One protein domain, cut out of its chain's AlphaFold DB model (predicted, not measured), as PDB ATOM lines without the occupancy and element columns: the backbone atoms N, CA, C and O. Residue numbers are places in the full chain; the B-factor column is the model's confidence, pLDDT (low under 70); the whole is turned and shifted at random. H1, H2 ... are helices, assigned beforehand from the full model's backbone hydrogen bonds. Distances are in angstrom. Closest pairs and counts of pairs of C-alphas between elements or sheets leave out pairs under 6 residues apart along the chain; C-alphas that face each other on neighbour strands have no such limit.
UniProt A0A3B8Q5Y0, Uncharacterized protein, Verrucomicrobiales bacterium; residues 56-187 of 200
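AT A GLANCE: This is residues 56 to 187 of the 200 residues of an uncharacterized protein of Verrucomicrobiales bacterium (UniProt A0A3B8Q5Y0). Six helices, H1 to H6, form an up-and-down bundle, each running against the one before it. H1, H3 and H4 make a row, with H2 over one side between H1 and H3, and H6 and H5 over the other; H7 crosses H1 and H6 at a steep tilt. The 132 printed residues hold seven named helices, H1 to H7 in chain order, and no named strand: class all helix. The whole is compact, with a radius of gyration of the C-alphas of 14.2 A and spans of 44 by 32 by 25 A.

IN THESE COORDINATES: H1, the longest helix, covers residues 56 to 77 and 31.1 A, from C-alpha 56 at (75.315, 4.789, 105.856). H2 is residues 81 to 95, H3 99 to 113, H4 115 to 126 and H5 133 to 147. H6, residues 154 to 170, measures 24.7 A. H7, residues 174 to 185, ends with C-alpha 185 at (71.245, 23.910, 101.606).

HOW THE PARTS SIT: H1 touches H2, closest C-alphas Leu 75 and Ala 84, 5.6 A, in a hairpin. H1 touches H6 at Tyr 73 and Gly 155, C-alphas 6.5 A apart, a shallow tilt of 24 degrees, opposite ways. H3 and H6 are the hubs, touching four helices each. Their closest C-alphas, Leu 100 and Ile 161, are 7.2 A apart. H4 and H5 touch, closest C-alphas Ala 115 and Phe 146, 5.7 A. H7 touches H6 at a steep tilt of 41 degrees, closest C-alphas Ala 163 and Gly 175, 4.2 A. H1 and H4 are apart. Every O i to N i+4 pair is within hydrogen-bond range in H1 to H6; in H7, 7 of 8 are.

THE WHOLE: The C-alphas farthest apart, Lys 56 and Pro 116, are 44.3 A apart. The printed part has no cut, and no link is long. pLDDT is under 70 at residues 56 to 59, 62 and 149 to 187.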
ATOM      1  N   LYS A  56      74.717   4.331 107.118       66.69
ATOM      2  CA  LYS A  56      75.315   4.789 105.856       66.69
ATOM      3  C   LYS A  56      74.309   4.704 104.714       66.69
ATOM      4  O   LYS A  56      74.184   5.656 103.951       66.69
ATOM      5  N   GLU A  57      73.579   3.598 104.624       67.75
ATOM      6  CA  GLU A  57      72.461   3.431 103.693       67.75
ATOM      7  C   GLU A  57      71.327   4.402 104.043       67.75
ATOM      8  O   GLU A  57      70.831   5.106 103.168       67.75
ATOM      9  N   GLY A  58      70.984   4.537 105.327       66.06
ATOM     10  CA  GLY A  58      70.019   5.524 105.808       66.06
ATOM     11  C   GLY A  58      70.428   6.960 105.476       66.06
ATOM     12  O   GLY A  58      69.601   7.727 104.989       66.06
ATOM     13  N   LEU A  59      71.705   7.317 105.653       67.88
ATOM     14  CA  LEU A  59      72.235   8.632 105.286       67.88
ATOM     15  C   LEU A  59      72.125   8.871 103.778       67.88
ATOM     16  O   LEU A  59      71.617   9.910 103.379       67.88
ATOM     17  N   GLN A  60      72.528   7.906 102.946       74.81
ATOM     18  CA  GLN A  60      72.409   8.017 101.488       74.81
ATOM     19  C   GLN A  60      70.957   8.207 101.045       74.81
ATOM     20  O   GLN A  60      70.679   9.010 100.156       74.81
ATOM     21  N   ILE A  61      70.019   7.507 101.685       71.06
ATOM     22  CA  ILE A  61      68.597   7.668 101.393       71.06
ATOM     23  C   ILE A  61      68.106   9.054 101.827       71.06
ATOM     24  O   ILE A  61      67.395   9.709 101.067       71.06
ATOM     25  N   VAL A  62      68.493   9.532 103.011       68.88
ATOM     26  CA  VAL A  62      68.142  10.882 103.483       68.88
ATOM     27  C   VAL A  62      68.726  11.957 102.564       68.88
ATOM     28  O   VAL A  62      68.017  12.899 102.222       68.88
ATOM     29  N   GLU A  63      69.971  11.810 102.114       72.69
ATOM     30  CA  GLU A  63      70.609  12.712 101.148       72.69
ATOM     31  C   GLU A  63      69.871  12.707  99.806       72.69
ATOM     32  O   GLU A  63      69.578  13.767  99.250       72.69
ATOM     33  N   GLN A  64      69.507  11.524  99.304       79.69
ATOM     34  CA  GLN A  64      68.757  11.382  98.061       79.69
ATOM     35  C   GLN A  64      67.368  12.022  98.158       79.69
ATOM     36  O   GLN A  64      66.968  12.766  97.261       79.69
ATOM     37  N   VAL A  65      66.636  11.762  99.246       77.81
ATOM     38  CA  VAL A  65      65.316  12.360  99.488       77.81
ATOM     39  C   VAL A  65      65.446  13.870  99.676       77.81
ATOM     40  O   VAL A  65      64.681  14.618  99.076       77.81
ATOM     41  N   GLY A  66      66.443  14.336 100.429       74.81
ATOM     42  CA  GLY A  66      66.731  15.758 100.614       74.81
ATOM     43  C   GLY A  66      67.026  16.473  99.294       74.81
ATOM     44  O   GLY A  66      66.458  17.532  99.032       74.81
ATOM     45  N   SER A  67      67.836  15.868  98.419       80.31
ATOM     46  CA  SER A  67      68.112  16.395  97.078       80.31
ATOM     47  C   SER A  67      66.846  16.484  96.226       80.31
ATOM     48  O   SER A  67      66.612  17.506  95.586       80.31
ATOM     49  N   GLN A  68      66.010  15.441  96.226       84.06
ATOM     50  CA  GLN A  68      64.755  15.433  95.467       84.06
ATOM     51  C   GLN A  68      63.731  16.427  96.025       84.06
ATOM     52  O   GLN A  68      62.986  17.030  95.260       84.06
ATOM     53  N   LEU A  69      63.703  16.652  97.340       80.88
ATOM     54  CA  LEU A  69      62.877  17.699  97.944       80.88
ATOM     55  C   LEU A  69      63.386  19.104  97.592       80.88
ATOM     56  O   LEU A  69      62.574  19.998  97.362       80.88
ATOM     57  N   GLY A  70      64.704  19.302  97.493       79.31
ATOM     58  CA  GLY A  70      65.296  20.550  97.001       79.31
ATOM     59  C   GLY A  70      64.958  20.830  95.532       79.31
ATOM     60  O   GLY A  70      64.606  21.956  95.171       79.31
ATOM     61  N   GLU A  71      64.987  19.796  94.691       84.44
ATOM     62  CA  GLU A  71      64.523  19.871  93.302       84.44
ATOM     63  C   GLU A  71      63.021  20.183  93.238       84.44
ATOM     64  O   GLU A  71      62.614  21.114  92.547       84.44
ATOM     65  N   LEU A  72      62.199  19.491  94.033       83.62
ATOM     66  CA  LEU A  72      60.759  19.729  94.110       83.62
ATOM     67  C   LEU A  72      60.433  21.169  94.529       83.62
ATOM     68  O   LEU A  72      59.567  21.804  93.931       83.62
ATOM     69  N   TYR A  73      61.154  21.706  95.518       81.06
ATOM     70  CA  TYR A  73      61.045  23.108  95.920       81.06
ATOM     71  C   TYR A  73      61.366  24.063  94.766       81.06
ATOM     72  O   TYR A  73      60.650  25.044  94.560       81.06
ATOM     73  N   THR A  74      62.417  23.766  93.998       82.50
ATOM     74  CA  THR A  74      62.827  24.578  92.846       82.50
ATOM     75  C   THR A  74      61.753  24.568  91.758       82.50
ATOM     76  O   THR A  74      61.386  25.630  91.264       82.50
ATOM     77  N   LEU A  75      61.190  23.395  91.444       88.06
ATOM     78  CA  LEU A  75      60.109  23.247  90.461       88.06
ATOM     79  C   LEU A  75      58.852  24.020  90.873       88.06
ATOM     80  O   LEU A  75      58.277  24.738  90.061       88.06
ATOM     81  N   ILE A  76      58.454  23.924  92.144       84.56
ATOM     82  CA  ILE A  76      57.283  24.641  92.664       84.56
ATOM     83  C   ILE A  76      57.528  26.150  92.683       84.56
ATOM     84  O   ILE A  76      56.655  26.908  92.283       84.56
ATOM     85  N   SER A  77      58.726  26.594  93.071       81.69
ATOM     86  CA  SER A  77      59.093  28.018  93.035       81.69
ATOM     87  C   SER A  77      59.130  28.581  91.611       81.69
ATOM     88  O   SER A  77      58.910  29.772  91.417       81.69
ATOM     89  N   ALA A  78      59.406  27.737  90.616       87.44
ATOM     90  CA  ALA A  78      59.364  28.088  89.200       87.44
ATOM     91  C   ALA A  78      57.962  27.938  88.574       87.44
ATOM     92  O   ALA A  78      57.832  28.076  87.359       87.44
ATOM     93  N   ASN A  79      56.928  27.636  89.372       87.94
ATOM     94  CA  ASN A  79      55.567  27.327  88.918       87.94
ATOM     95  C   ASN A  79      55.481  26.168  87.900       87.94
ATOM     96  O   ASN A  79      54.486  26.021  87.187       87.94
ATOM     97  N   ASP A  80      56.482  25.282  87.862       94.25
ATOM     98  CA  ASP A  80      56.464  24.074  87.038       94.25
ATOM     99  C   ASP A  80      55.748  22.927  87.765       94.25
ATOM    100  O   ASP A  80      56.326  21.922  88.197       94.25
ATOM    101  N   PHE A  81      54.433  23.084  87.924       91.00
ATOM    102  CA  PHE A  81      53.601  22.103  88.619       91.00
ATOM    103  C   PHE A  81      53.480  20.771  87.872       91.00
ATOM    104  O   PHE A  81      53.134  19.761  88.486       91.00
ATOM    105  N   ALA A  82      53.753  20.735  86.566       95.19
ATOM    106  CA  ALA A  82      53.730  19.497  85.793       95.19
ATOM    107  C   ALA A  82      54.895  18.587  86.205       95.19
ATOM    108  O   ALA A  82      54.672  17.437  86.596       95.19
ATOM    109  N   GLN A  83      56.120  19.122  86.199       94.88
ATOM    110  CA  GLN A  83      57.296  18.384  86.657       94.88
ATOM    111  C   GLN A  83      57.240  18.123  88.164       94.88
ATOM    112  O   GLN A  83      57.536  17.008  88.602       94.88
ATOM    113  N   ALA A  84      56.773  19.097  88.957       90.88
ATOM    114  CA  ALA A  84      56.620  18.919  90.398       90.88
ATOM    115  C   ALA A  84      55.701  17.734  90.728       90.88
ATOM    116  O   ALA A  84      56.062  16.905  91.558       90.88
ATOM    117  N   LYS A  85      54.553  17.583  90.045       93.88
ATOM    118  CA  LYS A  85      53.650  16.433  90.244       93.88
ATOM    119  C   LYS A  85      54.321  15.103  89.914       93.88
ATOM    120  O   LYS A  85      54.158  14.143  90.665       93.88
ATOM    121  N   ALA A  86      55.080  15.037  88.821       95.81
ATOM    122  CA  ALA A  86      55.788  13.818  88.434       95.81
ATOM    123  C   ALA A  86      56.839  13.411  89.485       95.81
ATOM    124  O   ALA A  86      56.906  12.241  89.877       95.81
ATOM    125  N   LEU A  87      57.616  14.381  89.980       92.56
ATOM    126  CA  LEU A  87      58.616  14.159  91.023       92.56
ATOM    127  C   LEU A  87      57.969  13.823  92.375       92.56
ATOM    128  O   LEU A  87      58.379  12.866  93.029       92.56
ATOM    129  N   GLY A  88      56.911  14.539  92.754       90.31
ATOM    130  CA  GLY A  88      56.123  14.274  93.957       90.31
ATOM    131  C   GLY A  88      55.555  12.859  93.980       90.31
ATOM    132  O   GLY A  88      55.764  12.142  94.949       90.31
ATOM    133  N   ALA A  89      54.953  12.399  92.880       93.50
ATOM    134  CA  ALA A  89      54.435  11.033  92.762       93.50
ATOM    135  C   ALA A  89      55.541   9.959  92.799       93.50
ATOM    136  O   ALA A  89      55.303   8.809  93.177       93.50
ATOM    137  N   LYS A  90      56.764  10.289  92.364       93.69
ATOM    138  CA  LYS A  90      57.930   9.404  92.499       93.69
ATOM    139  C   LYS A  90      58.370   9.304  93.962       93.69
ATOM    140  O   LYS A  90      58.580   8.192  94.440       93.69
ATOM    141  N   LEU A  91      58.467  10.436  94.657       87.06
ATOM    142  CA  LEU A  91      58.801  10.491  96.081       87.06
ATOM    143  C   LEU A  91      57.738   9.812  96.946       87.06
ATOM    144  O   LEU A  91      58.083   9.029  97.816       87.06
ATOM    145  N   ASP A  92      56.462  10.038  96.664       88.69
ATOM    146  CA  ASP A  92      55.331   9.408  97.347       88.69
ATOM    147  C   ASP A  92      55.382   7.878  97.255       88.69
ATOM    148  O   ASP A  92      55.292   7.189  98.269       88.69
ATOM    149  N   ARG A  93      55.641   7.329  96.058       91.44
ATOM    150  CA  ARG A  93      55.873   5.883  95.874       91.44
ATOM    151  C   ARG A  93      57.093   5.394  96.640       91.44
ATOM    152  O   ARG A  93      57.068   4.310  97.211       91.44
ATOM    153  N   PHE A  94      58.166   6.181  96.643       86.69
ATOM    154  CA  PHE A  94      59.360   5.839  97.401       86.69
ATOM    155  C   PHE A  94      59.107   5.876  98.909       86.69
ATOM    156  O   PHE A  94      59.658   5.045  99.616       86.69
ATOM    157  N   LEU A  95      58.286   6.794  99.418       81.81
ATOM    158  CA  LEU A  95      58.020   6.998 100.846       81.81
ATOM    159  C   LEU A  95      56.774   6.248 101.352       81.81
ATOM    160  O   LEU A  95      56.487   6.299 102.544       81.81
ATOM    161  N   ASP A  96      56.066   5.539 100.467       86.62
ATOM    162  CA  ASP A  96      54.794   4.856 100.736       86.62
ATOM    163  C   ASP A  96      53.743   5.790 101.372       86.62
ATOM    164  O   ASP A  96      53.237   5.613 102.490       86.62
ATOM    165  N   THR A  97      53.477   6.888 100.668       86.25
ATOM    166  CA  THR A  97      52.535   7.938 101.069       86.25
ATOM    167  C   THR A  97      51.940   8.624  99.835       86.25
ATOM    168  O   THR A  97      52.409   8.399  98.726       86.25
ATOM    169  N   ARG A  98      50.888   9.436  99.998       90.69
ATOM    170  CA  ARG A  98      50.315  10.300  98.933       90.69
ATOM    171  C   ARG A  98      50.399  11.787  99.278       90.69
ATOM    172  O   ARG A  98      49.797  12.643  98.629       90.69
ATOM    173  N   VAL A  99      51.099  12.079 100.365       87.00
ATOM    174  CA  VAL A  99      51.128  13.386 101.000       87.00
ATOM    175  C   VAL A  99      51.696  14.452 100.059       87.00
ATOM    176  O   VAL A  99      51.095  15.521  99.940       87.00
ATOM    177  N   LEU A 100      52.805  14.188  99.356       86.94
ATOM    178  CA  LEU A 100      53.412  15.195  98.480       86.94
ATOM    179  C   LEU A 100      52.496  15.504  97.300       86.94
ATOM    180  O   LEU A 100      52.296  16.674  96.975       86.94
ATOM    181  N   SER A 101      51.878  14.481  96.708       91.50
ATOM    182  CA  SER A 101      50.922  14.647  95.612       91.50
ATOM    183  C   SER A 101      49.738  15.519  96.022       91.50
ATOM    184  O   SER A 101      49.343  16.394  95.249       91.50
ATOM    185  N   TRP A 102      49.200  15.352  97.236       91.00
ATOM    186  CA  TRP A 102      48.123  16.213  97.740       91.00
ATOM    187  C   TRP A 102      48.551  17.662  97.901       91.00
ATOM    188  O   TRP A 102      47.822  18.564  97.496       91.00
ATOM    189  N   CYS A 103      49.752  17.890  98.418       87.94
ATOM    190  CA  CYS A 103      50.265  19.237  98.627       87.94
ATOM    191  C   CYS A 103      50.523  19.950  97.301       87.94
ATOM    192  O   CYS A 103      50.063  21.069  97.098       87.94
ATOM    193  N   ILE A 104      51.188  19.280  96.359       90.94
ATOM    194  CA  ILE A 104      51.465  19.839  95.032       90.94
ATOM    195  C   ILE A 104      50.159  20.110  94.283       90.94
ATOM    196  O   ILE A 104      50.034  21.129  93.610       90.94
ATOM    197  N   GLN A 105      49.171  19.218  94.398       93.88
ATOM    198  CA  GLN A 105      47.865  19.423  93.786       93.88
ATOM    199  C   GLN A 105      47.136  20.626  94.395       93.88
ATOM    200  O   GLN A 105      46.585  21.421  93.637       93.88
ATOM    201  N   ALA A 106      47.161  20.788  95.719       91.81
ATOM    202  CA  ALA A 106      46.566  21.941  96.389       91.81
ATOM    203  C   ALA A 106      47.217  23.260  95.945       91.81
ATOM    204  O   ALA A 106      46.507  24.192  95.580       91.81
ATOM    205  N   LEU A 107      48.552  23.307  95.895       89.00
ATOM    206  CA  LEU A 107      49.310  24.479  95.444       89.00
ATOM    207  C   LEU A 107      49.061  24.796  93.965       89.00
ATOM    208  O   LEU A 107      48.863  25.948  93.601       89.00
ATOM    209  N   ALA A 108      48.985  23.776  93.110       91.00
ATOM    210  CA  ALA A 108      48.645  23.971  91.703       91.00
ATOM    211  C   ALA A 108      47.217  24.519  91.522       91.00
ATOM    212  O   ALA A 108      46.960  25.283  90.593       91.00
ATOM    213  N   ILE A 109      46.270  24.118  92.381       93.44
ATOM    214  CA  ILE A 109      44.910  24.674  92.378       93.44
ATOM    215  C   ILE A 109      44.922  26.118  92.878       93.44
ATOM    216  O   ILE A 109      44.227  26.944  92.296       93.44
ATOM    217  N   GLU A 110      45.689  26.422  93.926       90.25
ATOM    218  CA  GLU A 110      45.833  27.784  94.441       90.25
ATOM    219  C   GLU A 110      46.379  28.723  93.367       90.25
ATOM    220  O   GLU A 110      45.752  29.743  93.099       90.25
ATOM    221  N   GLU A 111      47.474  28.355  92.701       88.25
ATOM    222  CA  GLU A 111      48.068  29.183  91.646       88.25
ATOM    223  C   GLU A 111      47.085  29.401  90.484       88.25
ATOM    224  O   GLU A 111      46.947  30.505  89.962       88.25
ATOM    225  N   ALA A 112      46.355  28.356  90.081       91.38
ATOM    226  CA  ALA A 112      45.476  28.424  88.915       91.38
ATOM    227  C   ALA A 112      44.101  29.057  89.191       91.38
ATOM    228  O   ALA A 112      43.483  29.605  88.279       91.38
ATOM    229  N   LYS A 113      43.559  28.899  90.406       93.62
ATOM    230  CA  LYS A 113      42.150  29.208  90.738       93.62
ATOM    231  C   LYS A 113      41.974  30.001  92.035       93.62
ATOM    232  O   LYS A 113      40.850  30.375  92.368       93.62
ATOM    233  N   GLY A 114      43.052  30.250  92.768       89.38
ATOM    234  CA  GLY A 114      43.060  30.952  94.044       89.38
ATOM    235  C   GLY A 114      42.853  30.048  95.264       89.38
ATOM    236  O   GLY A 114      42.277  28.956  95.201       89.38
ATOM    237  N   ALA A 115      43.284  30.561  96.418       89.81
ATOM    238  CA  ALA A 115      43.223  29.880  97.711       89.81
ATOM    239  C   ALA A 115      41.820  29.376  98.126       89.81
ATOM    240  O   ALA A 115      41.742  28.274  98.672       89.81
ATOM    241  N   PRO A 116      40.692  30.078  97.858       92.25
ATOM    242  CA  PRO A 116      39.366  29.566  98.217       92.25
ATOM    243  C   PRO A 116      39.024  28.236  97.532       92.25
ATOM    244  O   PRO A 116      38.413  27.359  98.144       92.25
ATOM    245  N   VAL A 117      39.447  28.066  96.276       94.75
ATOM    246  CA  VAL A 117      39.199  26.839  95.509       94.75
ATOM    247  C   VAL A 117      40.118  25.714  95.981       94.75
ATOM    248  O   VAL A 117      39.670  24.576  96.115       94.75
ATOM    249  N   ALA A 118      41.378  26.028  96.297       92.94
ATOM    250  CA  ALA A 118      42.304  25.067  96.897       92.94
ATOM    251  C   ALA A 118      41.796  24.568  98.258       92.94
ATOM    252  O   ALA A 118      41.791  23.367  98.514       92.94
ATOM    253  N   LEU A 119      41.284  25.470  99.101       93.69
ATOM    254  CA  LEU A 119      40.688  25.131 100.392       93.69
ATOM    255  C   LEU A 119      39.471  24.208 100.247       93.69
ATOM    256  O   LEU A 119      39.358  23.228 100.980       93.69
ATOM    257  N   ALA A 120      38.567  24.507  99.310       96.31
ATOM    258  CA  ALA A 120      37.415  23.649  99.037       96.31
ATOM    259  C   ALA A 120      37.854  22.240  98.611       96.31
ATOM    260  O   ALA A 120      37.328  21.251  99.118       96.31
ATOM    261  N   TRP A 121      38.872  22.151  97.752       97.19
ATOM    262  CA  TRP A 121      39.451  20.877  97.335       97.19
ATOM    263  C   TRP A 121      40.088  20.108  98.501       97.19
ATOM    264  O   TRP A 121      39.861  18.910  98.637       97.19
ATOM    265  N   VAL A 122      40.839  20.775  99.386       95.75
ATOM    266  CA  VAL A 122      41.429  20.128 100.574       95.75
ATOM    267  C   VAL A 122      40.344  19.515 101.459       95.75
ATOM    268  O   VAL A 122      40.499  18.379 101.902       95.75
ATOM    269  N   LYS A 123      39.235  20.231 101.688       96.56
ATOM    270  CA  LYS A 123      38.097  19.714 102.466       96.56
ATOM    271  C   LYS A 123      37.481  18.477 101.816       96.56
ATOM    272  O   LYS A 123      37.322  17.470 102.491       96.56
ATOM    273  N   GLU A 124      37.255  18.515 100.504       97.25
ATOM    274  CA  GLU A 124      36.760  17.357  99.748       97.25
ATOM    275  C   GLU A 124      37.682  16.136  99.899       97.25
ATOM    276  O   GLU A 124      37.210  15.016 100.070       97.25
ATOM    277  N   VAL A 125      39.005  16.328  99.853       96.19
ATOM    278  CA  VAL A 125      39.965  15.223 100.002       96.19
ATOM    279  C   VAL A 125      39.947  14.636 101.412       96.19
ATOM    280  O   VAL A 125      40.086  13.421 101.543       96.19
ATOM    281  N   LYS A 126      39.753  15.454 102.457       95.56
ATOM    282  CA  LYS A 126      39.649  14.977 103.849       95.56
ATOM    283  C   LYS A 126      38.454  14.050 104.066       95.56
ATOM    284  O   LYS A 126      38.557  13.133 104.874       95.56
ATOM    285  N   ASP A 127      37.370  14.269 103.330       95.44
ATOM    286  CA  ASP A 127      36.139  13.486 103.445       95.44
ATOM    287  C   ASP A 127      36.193  12.160 102.661       95.44
ATOM    288  O   ASP A 127      35.241  11.377 102.683       95.44
ATOM    289  N   ARG A 128      37.298  11.873 101.956       95.12
ATOM    290  CA  ARG A 128      37.464  10.621 101.204       95.12
ATOM    291  C   ARG A 128      37.755   9.447 102.133       95.12
ATOM    292  O   ARG A 128      38.549   9.537 103.067       95.12
ATOM    293  N   GLU A 129      37.183   8.294 101.804       94.06
ATOM    294  CA  GLU A 129      37.519   7.041 102.475       94.06
ATOM    295  C   GLU A 129      38.987   6.647 102.230       94.06
ATOM    296  O   GLU A 129      39.561   6.886 101.163       94.06
ATOM    297  N   GLY A 130      39.613   6.020 103.231       91.94
ATOM    298  CA  GLY A 130      40.991   5.530 103.126       91.94
ATOM    299  C   GLY A 130      42.071   6.610 103.250       91.94
ATOM    300  O   GLY A 130      43.207   6.380 102.824       91.94
ATOM    301  N   ILE A 131      41.748   7.778 103.813       92.62
ATOM    302  CA  ILE A 131      42.737   8.764 104.267       92.62
ATOM    303  C   ILE A 131      43.366   8.263 105.573       92.62
ATOM    304  O   ILE A 131      42.678   7.978 106.553       92.62
ATOM    305  N   SER A 132      44.691   8.144 105.593       90.19
ATOM    306  CA  SER A 132      45.442   7.810 106.806       90.19
ATOM    307  C   SER A 132      45.511   8.998 107.774       90.19
ATOM    308  O   SER A 132      45.380  10.155 107.376       90.19
ATOM    309  N   ALA A 133      45.777   8.733 109.057       88.00
ATOM    310  CA  ALA A 133      45.886   9.783 110.074       88.00
ATOM    311  C   ALA A 133      46.970  10.832 109.754       88.00
ATOM    312  O   ALA A 133      46.805  12.009 110.070       88.00
ATOM    313  N   ASP A 134      48.066  10.432 109.107       80.69
ATOM    314  CA  ASP A 134      49.147  11.353 108.738       80.69
ATOM    315  C   ASP A 134      48.790  12.201 107.515       80.69
ATOM    316  O   ASP A 134      49.076  13.398 107.487       80.69
ATOM    317  N   GLU A 135      48.103  11.615 106.531       87.12
ATOM    318  CA  GLU A 135      47.538  12.375 105.412       87.12
ATOM    319  C   GLU A 135      46.524  13.404 105.914       87.12
ATOM    320  O   GLU A 135      46.570  14.559 105.490       87.12
ATOM    321  N   LEU A 136      45.667  13.019 106.865       91.56
ATOM    322  CA  LEU A 136      44.703  13.924 107.483       91.56
ATOM    323  C   LEU A 136      45.397  15.105 108.170       91.56
ATOM    324  O   LEU A 136      45.027  16.249 107.912       91.56
ATOM    325  N   LYS A 137      46.445  14.853 108.968       86.38
ATOM    326  CA  LYS A 137      47.238  15.922 109.600       86.38
ATOM    327  C   LYS A 137      47.788  16.893 108.563       86.38
ATOM    328  O   LYS A 137      47.686  18.100 108.748       86.38
ATOM    329  N   VAL A 138      48.348  16.396 107.460       84.62
ATOM    330  CA  VAL A 138      48.885  17.276 106.413       84.62
ATOM    331  C   VAL A 138      47.778  18.091 105.742       84.62
ATOM    332  O   VAL A 138      47.947  19.291 105.529       84.62
ATOM    333  N   LEU A 139      46.621  17.487 105.468       90.69
ATOM    334  CA  LEU A 139      45.466  18.200 104.919       90.69
ATOM    335  C   LEU A 139      44.941  19.277 105.882       90.69
ATOM    336  O   LEU A 139      44.603  20.371 105.444       90.69
ATOM    337  N   GLU A 140      44.944  19.036 107.193       90.19
ATOM    338  CA  GLU A 140      44.615  20.054 108.205       90.19
ATOM    339  C   GLU A 140      45.639  21.198 108.249       90.19
ATOM    340  O   GLU A 140      45.303  22.348 108.546       90.19
ATOM    341  N   MET A 141      46.911  20.914 107.965       85.62
ATOM    342  CA  MET A 141      47.939  21.948 107.843       85.62
ATOM    343  C   MET A 141      47.743  22.800 106.590       85.62
ATOM    344  O   MET A 141      47.822  24.025 106.685       85.62
ATOM    345  N   LEU A 142      47.432  22.170 105.454       87.62
ATOM    346  CA  LEU A 142      47.055  22.857 104.216       87.62
ATOM    347  C   LEU A 142      45.812  23.728 104.420       87.62
ATOM    348  O   LEU A 142      45.798  24.893 104.035       87.62
ATOM    349  N   GLU A 143      44.788  23.197 105.085       91.12
ATOM    350  CA  GLU A 143      43.577  23.944 105.420       91.12
ATOM    351  C   GLU A 143      43.902  25.192 106.249       91.12
ATOM    352  O   GLU A 143      43.512  26.297 105.871       91.12
ATOM    353  N   ARG A 144      44.678  25.053 107.336       87.38
ATOM    354  CA  ARG A 144      45.113  26.201 108.152       87.38
ATOM    355  C   ARG A 144      45.906  27.222 107.340       87.38
ATOM    356  O   ARG A 144      45.726  28.420 107.542       87.38
ATOM    357  N   HIS A 145      46.754  26.759 106.426       84.31
ATOM    358  CA  HIS A 145      47.533  27.621 105.544       84.31
ATOM    359  C   HIS A 145      46.638  28.464 104.619       84.31
ATOM    360  O   HIS A 145      46.776  29.689 104.584       84.31
ATOM    361  N   PHE A 146      45.670  27.844 103.937       87.06
ATOM    362  CA  PHE A 146      44.759  28.571 103.046       87.06
ATOM    363  C   PHE A 146      43.771  29.463 103.808       87.06
ATOM    364  O   PHE A 146      43.453  30.558 103.345       87.06
ATOM    365  N   VAL A 147      43.330  29.058 105.006       87.19
ATOM    366  CA  VAL A 147      42.500  29.900 105.891       87.19
ATOM    367  C   VAL A 147      43.263  31.141 106.358       87.19
ATOM    368  O   VAL A 147      42.688  32.226 106.418       87.19
ATOM    369  N   ALA A 148      44.572  31.029 106.604       80.12
ATOM    370  CA  ALA A 148      45.449  32.160 106.918       80.12
ATOM    371  C   ALA A 148      45.750  33.078 105.704       80.12
ATOM    372  O   ALA A 148      46.692  33.874 105.747       80.12
ATOM    373  N   GLN A 149      44.944  32.995 104.637       67.88
ATOM    374  CA  GLN A 149      45.045  33.756 103.386       67.88
ATOM    375  C   GLN A 149      46.352  33.545 102.607       67.88
ATOM    376  O   GLN A 149      46.829  34.481 101.968       67.88
ATOM    377  N   GLY A 150      46.975  32.364 102.682       59.16
ATOM    378  CA  GLY A 150      48.174  32.069 101.880       59.16
ATOM    379  C   GLY A 150      49.379  32.967 102.200       59.16
ATOM    380  O   GLY A 150      50.352  33.003 101.459       59.16
ATOM    381  N   LYS A 151      49.364  33.695 103.332       54.16
ATOM    382  CA  LYS A 151      50.486  34.554 103.765       54.16
ATOM    383  C   LYS A 151      51.715  33.758 104.240       54.16
ATOM    384  O   LYS A 151      52.707  34.352 104.661       54.16
ATOM    385  N   GLY A 152      51.651  32.427 104.218       53.44
ATOM    386  CA  GLY A 152      52.779  31.545 104.513       53.44
ATOM    387  C   GLY A 152      53.618  31.285 103.263       53.44
ATOM    388  O   GLY A 152      53.094  31.223 102.159       53.44
ATOM    389  N   ARG A 153      54.930  31.094 103.417       60.19
ATOM    390  CA  ARG A 153      55.793  30.744 102.284       60.19
ATOM    391  C   ARG A 153      55.535  29.289 101.897       60.19
ATOM    392  O   ARG A 153      55.792  28.392 102.696       60.19
ATOM    393  N   THR A 154      55.111  29.056 100.660       62.84
ATOM    394  CA  THR A 154      54.928  27.737 100.028       62.84
ATOM    395  C   THR A 154      56.097  26.772 100.289       62.84
ATOM    396  O   THR A 154      55.902  25.571 100.475       62.84
ATOM    397  N   GLY A 155      57.318  27.308 100.407       56.69
ATOM    398  CA  GLY A 155      58.529  26.565 100.766       56.69
ATOM    399  C   GLY A 155      58.572  25.973 102.174       56.69
ATOM    400  O   GLY A 155      59.058  24.856 102.345       56.69
ATOM    401  N   ASP A 156      58.059  26.681 103.183       60.50
ATOM    402  CA  ASP A 156      58.047  26.181 104.565       60.50
ATOM    403  C   ASP A 156      57.062  25.012 104.709       60.50
ATOM    404  O   ASP A 156      57.316  24.075 105.466       60.50
ATOM    405  N   LEU A 157      55.982  25.026 103.922       66.06
ATOM    406  CA  LEU A 157      55.016  23.935 103.864       66.06
ATOM    407  C   LEU A 157      55.670  22.664 103.299       66.06
ATOM    408  O   LEU A 157      55.633  21.620 103.943       66.06
ATOM    409  N   LEU A 158      56.345  22.759 102.148       64.19
ATOM    410  CA  LEU A 158      57.045  21.634 101.504       64.19
ATOM    411  C   LEU A 158      58.110  20.989 102.389       64.19
ATOM    412  O   LEU A 158      58.202  19.764 102.443       64.19
ATOM    413  N   LEU A 159      58.898  21.801 103.094       62.56
ATOM    414  CA  LEU A 159      59.926  21.316 104.016       62.56
ATOM    415  C   LEU A 159      59.322  20.566 105.201       62.56
ATOM    416  O   LEU A 159      59.808  19.499 105.572       62.56
ATOM    417  N   LEU A 160      58.245  21.101 105.772       64.62
ATOM    418  CA  LEU A 160      57.565  20.463 106.889       64.62
ATOM    419  C   LEU A 160      56.892  19.149 106.467       64.62
ATOM    420  O   LEU A 160      56.938  18.154 107.186       64.62
ATOM    421  N   ILE A 161      56.325  19.128 105.265       66.12
ATOM    422  CA  ILE A 161      55.696  17.948 104.673       66.12
ATOM    423  C   ILE A 161      56.741  16.869 104.344       66.12
ATOM    424  O   ILE A 161      56.530  15.691 104.637       66.12
ATOM    425  N   GLY A 162      57.893  17.268 103.797       63.53
ATOM    426  CA  GLY A 162      59.031  16.379 103.571       63.53
ATOM    427  C   GLY A 162      59.568  15.779 104.872       63.53
ATOM    428  O   GLY A 162      59.874  14.588 104.913       63.53
ATOM    429  N   ALA A 163      59.608  16.564 105.953       65.94
ATOM    430  CA  ALA A 163      60.011  16.081 107.270       65.94
ATOM    431  C   ALA A 163      59.044  15.015 107.817       65.94
ATOM    432  O   ALA A 163      59.507  13.968 108.265       65.94
ATOM    433  N   ILE A 164      57.725  15.223 107.699       64.88
ATOM    434  CA  ILE A 164      56.704  14.243 108.119       64.88
ATOM    435  C   ILE A 164      56.818  12.942 107.307       64.88
ATOM    436  O   ILE A 164      56.765  11.846 107.865       64.88
ATOM    437  N   ALA A 165      57.010  13.043 105.988       64.50
ATOM    438  CA  ALA A 165      57.111  11.873 105.118       64.50
ATOM    439  C   ALA A 165      58.382  11.040 105.387       64.50
ATOM    440  O   ALA A 165      58.342   9.808 105.359       64.50
ATOM    441  N   VAL A 166      59.502  11.698 105.698       66.75
ATOM    442  CA  VAL A 166      60.756  11.028 106.076       66.75
ATOM    443  C   VAL A 166      60.683  10.436 107.480       66.75
ATOM    444  O   VAL A 166      61.122   9.306 107.688       66.75
ATOM    445  N   GLU A 167      60.065  11.129 108.431       65.88
ATOM    446  CA  GLU A 167      59.851  10.601 109.779       65.88
ATOM    447  C   GLU A 167      58.988   9.329 109.779       65.88
ATOM    448  O   GLU A 167      59.308   8.373 110.484       65.88
ATOM    449  N   LYS A 168      57.971   9.247 108.910       66.69
ATOM    450  CA  LYS A 168      57.169   8.025 108.732       66.69
ATOM    451  C   LYS A 168      58.012   6.836 108.267       66.69
ATOM    452  O   LYS A 168      57.842   5.728 108.772       66.69
ATOM    453  N   LYS A 169      58.899   7.043 107.289       67.06
ATOM    454  CA  LYS A 169      59.641   5.938 106.668       67.06
ATOM    455  C   LYS A 169      60.845   5.471 107.489       67.06
ATOM    456  O   LYS A 169      61.150   4.282 107.480       67.06
ATOM    457  N   PHE A 170      61.522   6.380 108.186       67.62
ATOM    458  CA  PHE A 170      62.779   6.076 108.884       67.62
ATOM    459  C   PHE A 170      62.674   6.165 110.413       67.62
ATOM    460  O   PHE A 170      63.638   5.854 111.107       67.62
ATOM    461  N   GLY A 171      61.508   6.537 110.948       62.72
ATOM    462  CA  GLY A 171      61.265   6.653 112.381       62.72
ATOM    463  C   GLY A 171      61.698   7.994 112.982       62.72
ATOM    464  O   GLY A 171      62.215   8.891 112.307       62.72
ATOM    465  N   HIS A 172      61.457   8.124 114.291       54.00
ATOM    466  CA  HIS A 172      61.690   9.352 115.055       54.00
ATOM    467  C   HIS A 172      63.156   9.799 114.938       54.00
ATOM    468  O   HIS A 172      64.074   9.043 115.254       54.00
ATOM    469  N   GLY A 173      63.370  11.041 114.495       54.62
ATOM    470  CA  GLY A 173      64.696  11.651 114.318       54.62
ATOM    471  C   GLY A 173      65.121  11.868 112.861       54.62
ATOM    472  O   GLY A 173      65.940  12.749 112.595       54.62
ATOM    473  N   ALA A 174      64.516  11.168 111.898       59.44
ATOM    474  CA  ALA A 174      64.826  11.364 110.480       59.44
ATOM    475  C   ALA A 174      64.281  12.697 109.927       59.44
ATOM    476  O   ALA A 174      64.942  13.353 109.121       59.44
ATOM    477  N   GLY A 175      63.130  13.159 110.432       51.97
ATOM    478  CA  GLY A 175      62.609  14.502 110.145       51.97
ATOM    479  C   GLY A 175      63.539  15.617 110.648       51.97
ATOM    480  O   GLY A 175      63.724  16.627 109.970       51.97
ATOM    481  N   GLY A 176      64.214  15.399 111.784       53.28
ATOM    482  CA  GLY A 176      65.229  16.313 112.321       53.28
ATOM    483  C   GLY A 176      66.480  16.402 111.441       53.28
ATOM    484  O   GLY A 176      67.014  17.490 111.237       53.28
ATOM    485  N   LEU A 177      66.903  15.283 110.848       55.06
ATOM    486  CA  LEU A 177      67.993  15.229 109.865       55.06
ATOM    487  C   LEU A 177      67.661  16.009 108.587       55.06
ATOM    488  O   LEU A 177      68.525  16.684 108.030       55.06
ATOM    489  N   LEU A 178      66.400  15.970 108.159       59.06
ATOM    490  CA  LEU A 178      65.935  16.711 106.990       59.06
ATOM    491  C   LEU A 178      65.852  18.223 107.256       59.06
ATOM    492  O   LEU A 178      66.254  19.031 106.419       59.06
ATOM    493  N   LEU A 179      65.412  18.608 108.458       57.09
ATOM    494  CA  LEU A 179      65.436  19.998 108.921       57.09
ATOM    495  C   LEU A 179      66.870  20.526 109.090       57.09
ATOM    496  O   LEU A 179      67.140  21.657 108.701       57.09
ATOM    497  N   ALA A 180      67.809  19.709 109.570       54.44
ATOM    498  CA  ALA A 180      69.231  20.066 109.608       54.44
ATOM    499  C   ALA A 180      69.828  20.228 108.192       54.44
ATOM    500  O   ALA A 180      70.713  21.055 107.967       54.44
ATOM    501  N   PHE A 181      69.315  19.484 107.206       52.44
ATOM    502  CA  PHE A 181      69.697  19.642 105.801       52.44
ATOM    503  C   PHE A 181      69.260  20.996 105.219       52.44
ATOM    504  O   PHE A 181      70.006  21.587 104.439       52.44
ATOM    505  N   ARG A 182      68.112  21.547 105.644       56.44
ATOM    506  CA  ARG A 182      67.666  22.904 105.268       56.44
ATOM    507  C   ARG A 182      68.722  23.962 105.596       56.44
ATOM    508  O   ARG A 182      68.991  24.829 104.766       56.44
ATOM    509  N   GLU A 183      69.325  23.888 106.781       53.91
ATOM    510  CA  GLU A 183      70.360  24.840 107.211       53.91
ATOM    511  C   GLU A 183      71.625  24.741 106.347       53.91
ATOM    512  O   GLU A 183      72.263  25.754 106.066       53.91
ATOM    513  N   LYS A 184      71.950  23.538 105.854       46.62
ATOM    514  CA  LYS A 184      73.089  23.304 104.953       46.62
ATOM    515  C   LYS A 184      72.835  23.690 103.497       46.62
ATOM    516  O   LYS A 184      73.779  24.094 102.830       46.62
ATOM    517  N   VAL A 185      71.608  23.545 102.994       44.31
ATOM    518  CA  VAL A 185      71.245  23.910 101.606       44.31
ATOM    519  C   VAL A 185      70.919  25.404 101.490       44.31
ATOM    520  O   VAL A 185      71.000  25.979 100.408       44.31
ATOM    521  N   SER A 186      70.644  26.078 102.611       44.81
ATOM    522  CA  SER A 186      70.505  27.536 102.686       44.81
ATOM    523  C   SER A 186      71.509  28.182 103.660       44.81
ATOM    524  O   SER A 186      71.097  28.911 104.568       44.81
ATOM    525  N   PRO A 187      72.834  27.979 103.496       37.41
ATOM    526  CA  PRO A 187      73.820  28.577 104.383       37.41
ATOM    527  C   PRO A 187      73.945  30.062 104.012       37.41
ATOM    528  O   PRO A 187      74.722  30.446 103.146       37.41
TER     529      PRO A 187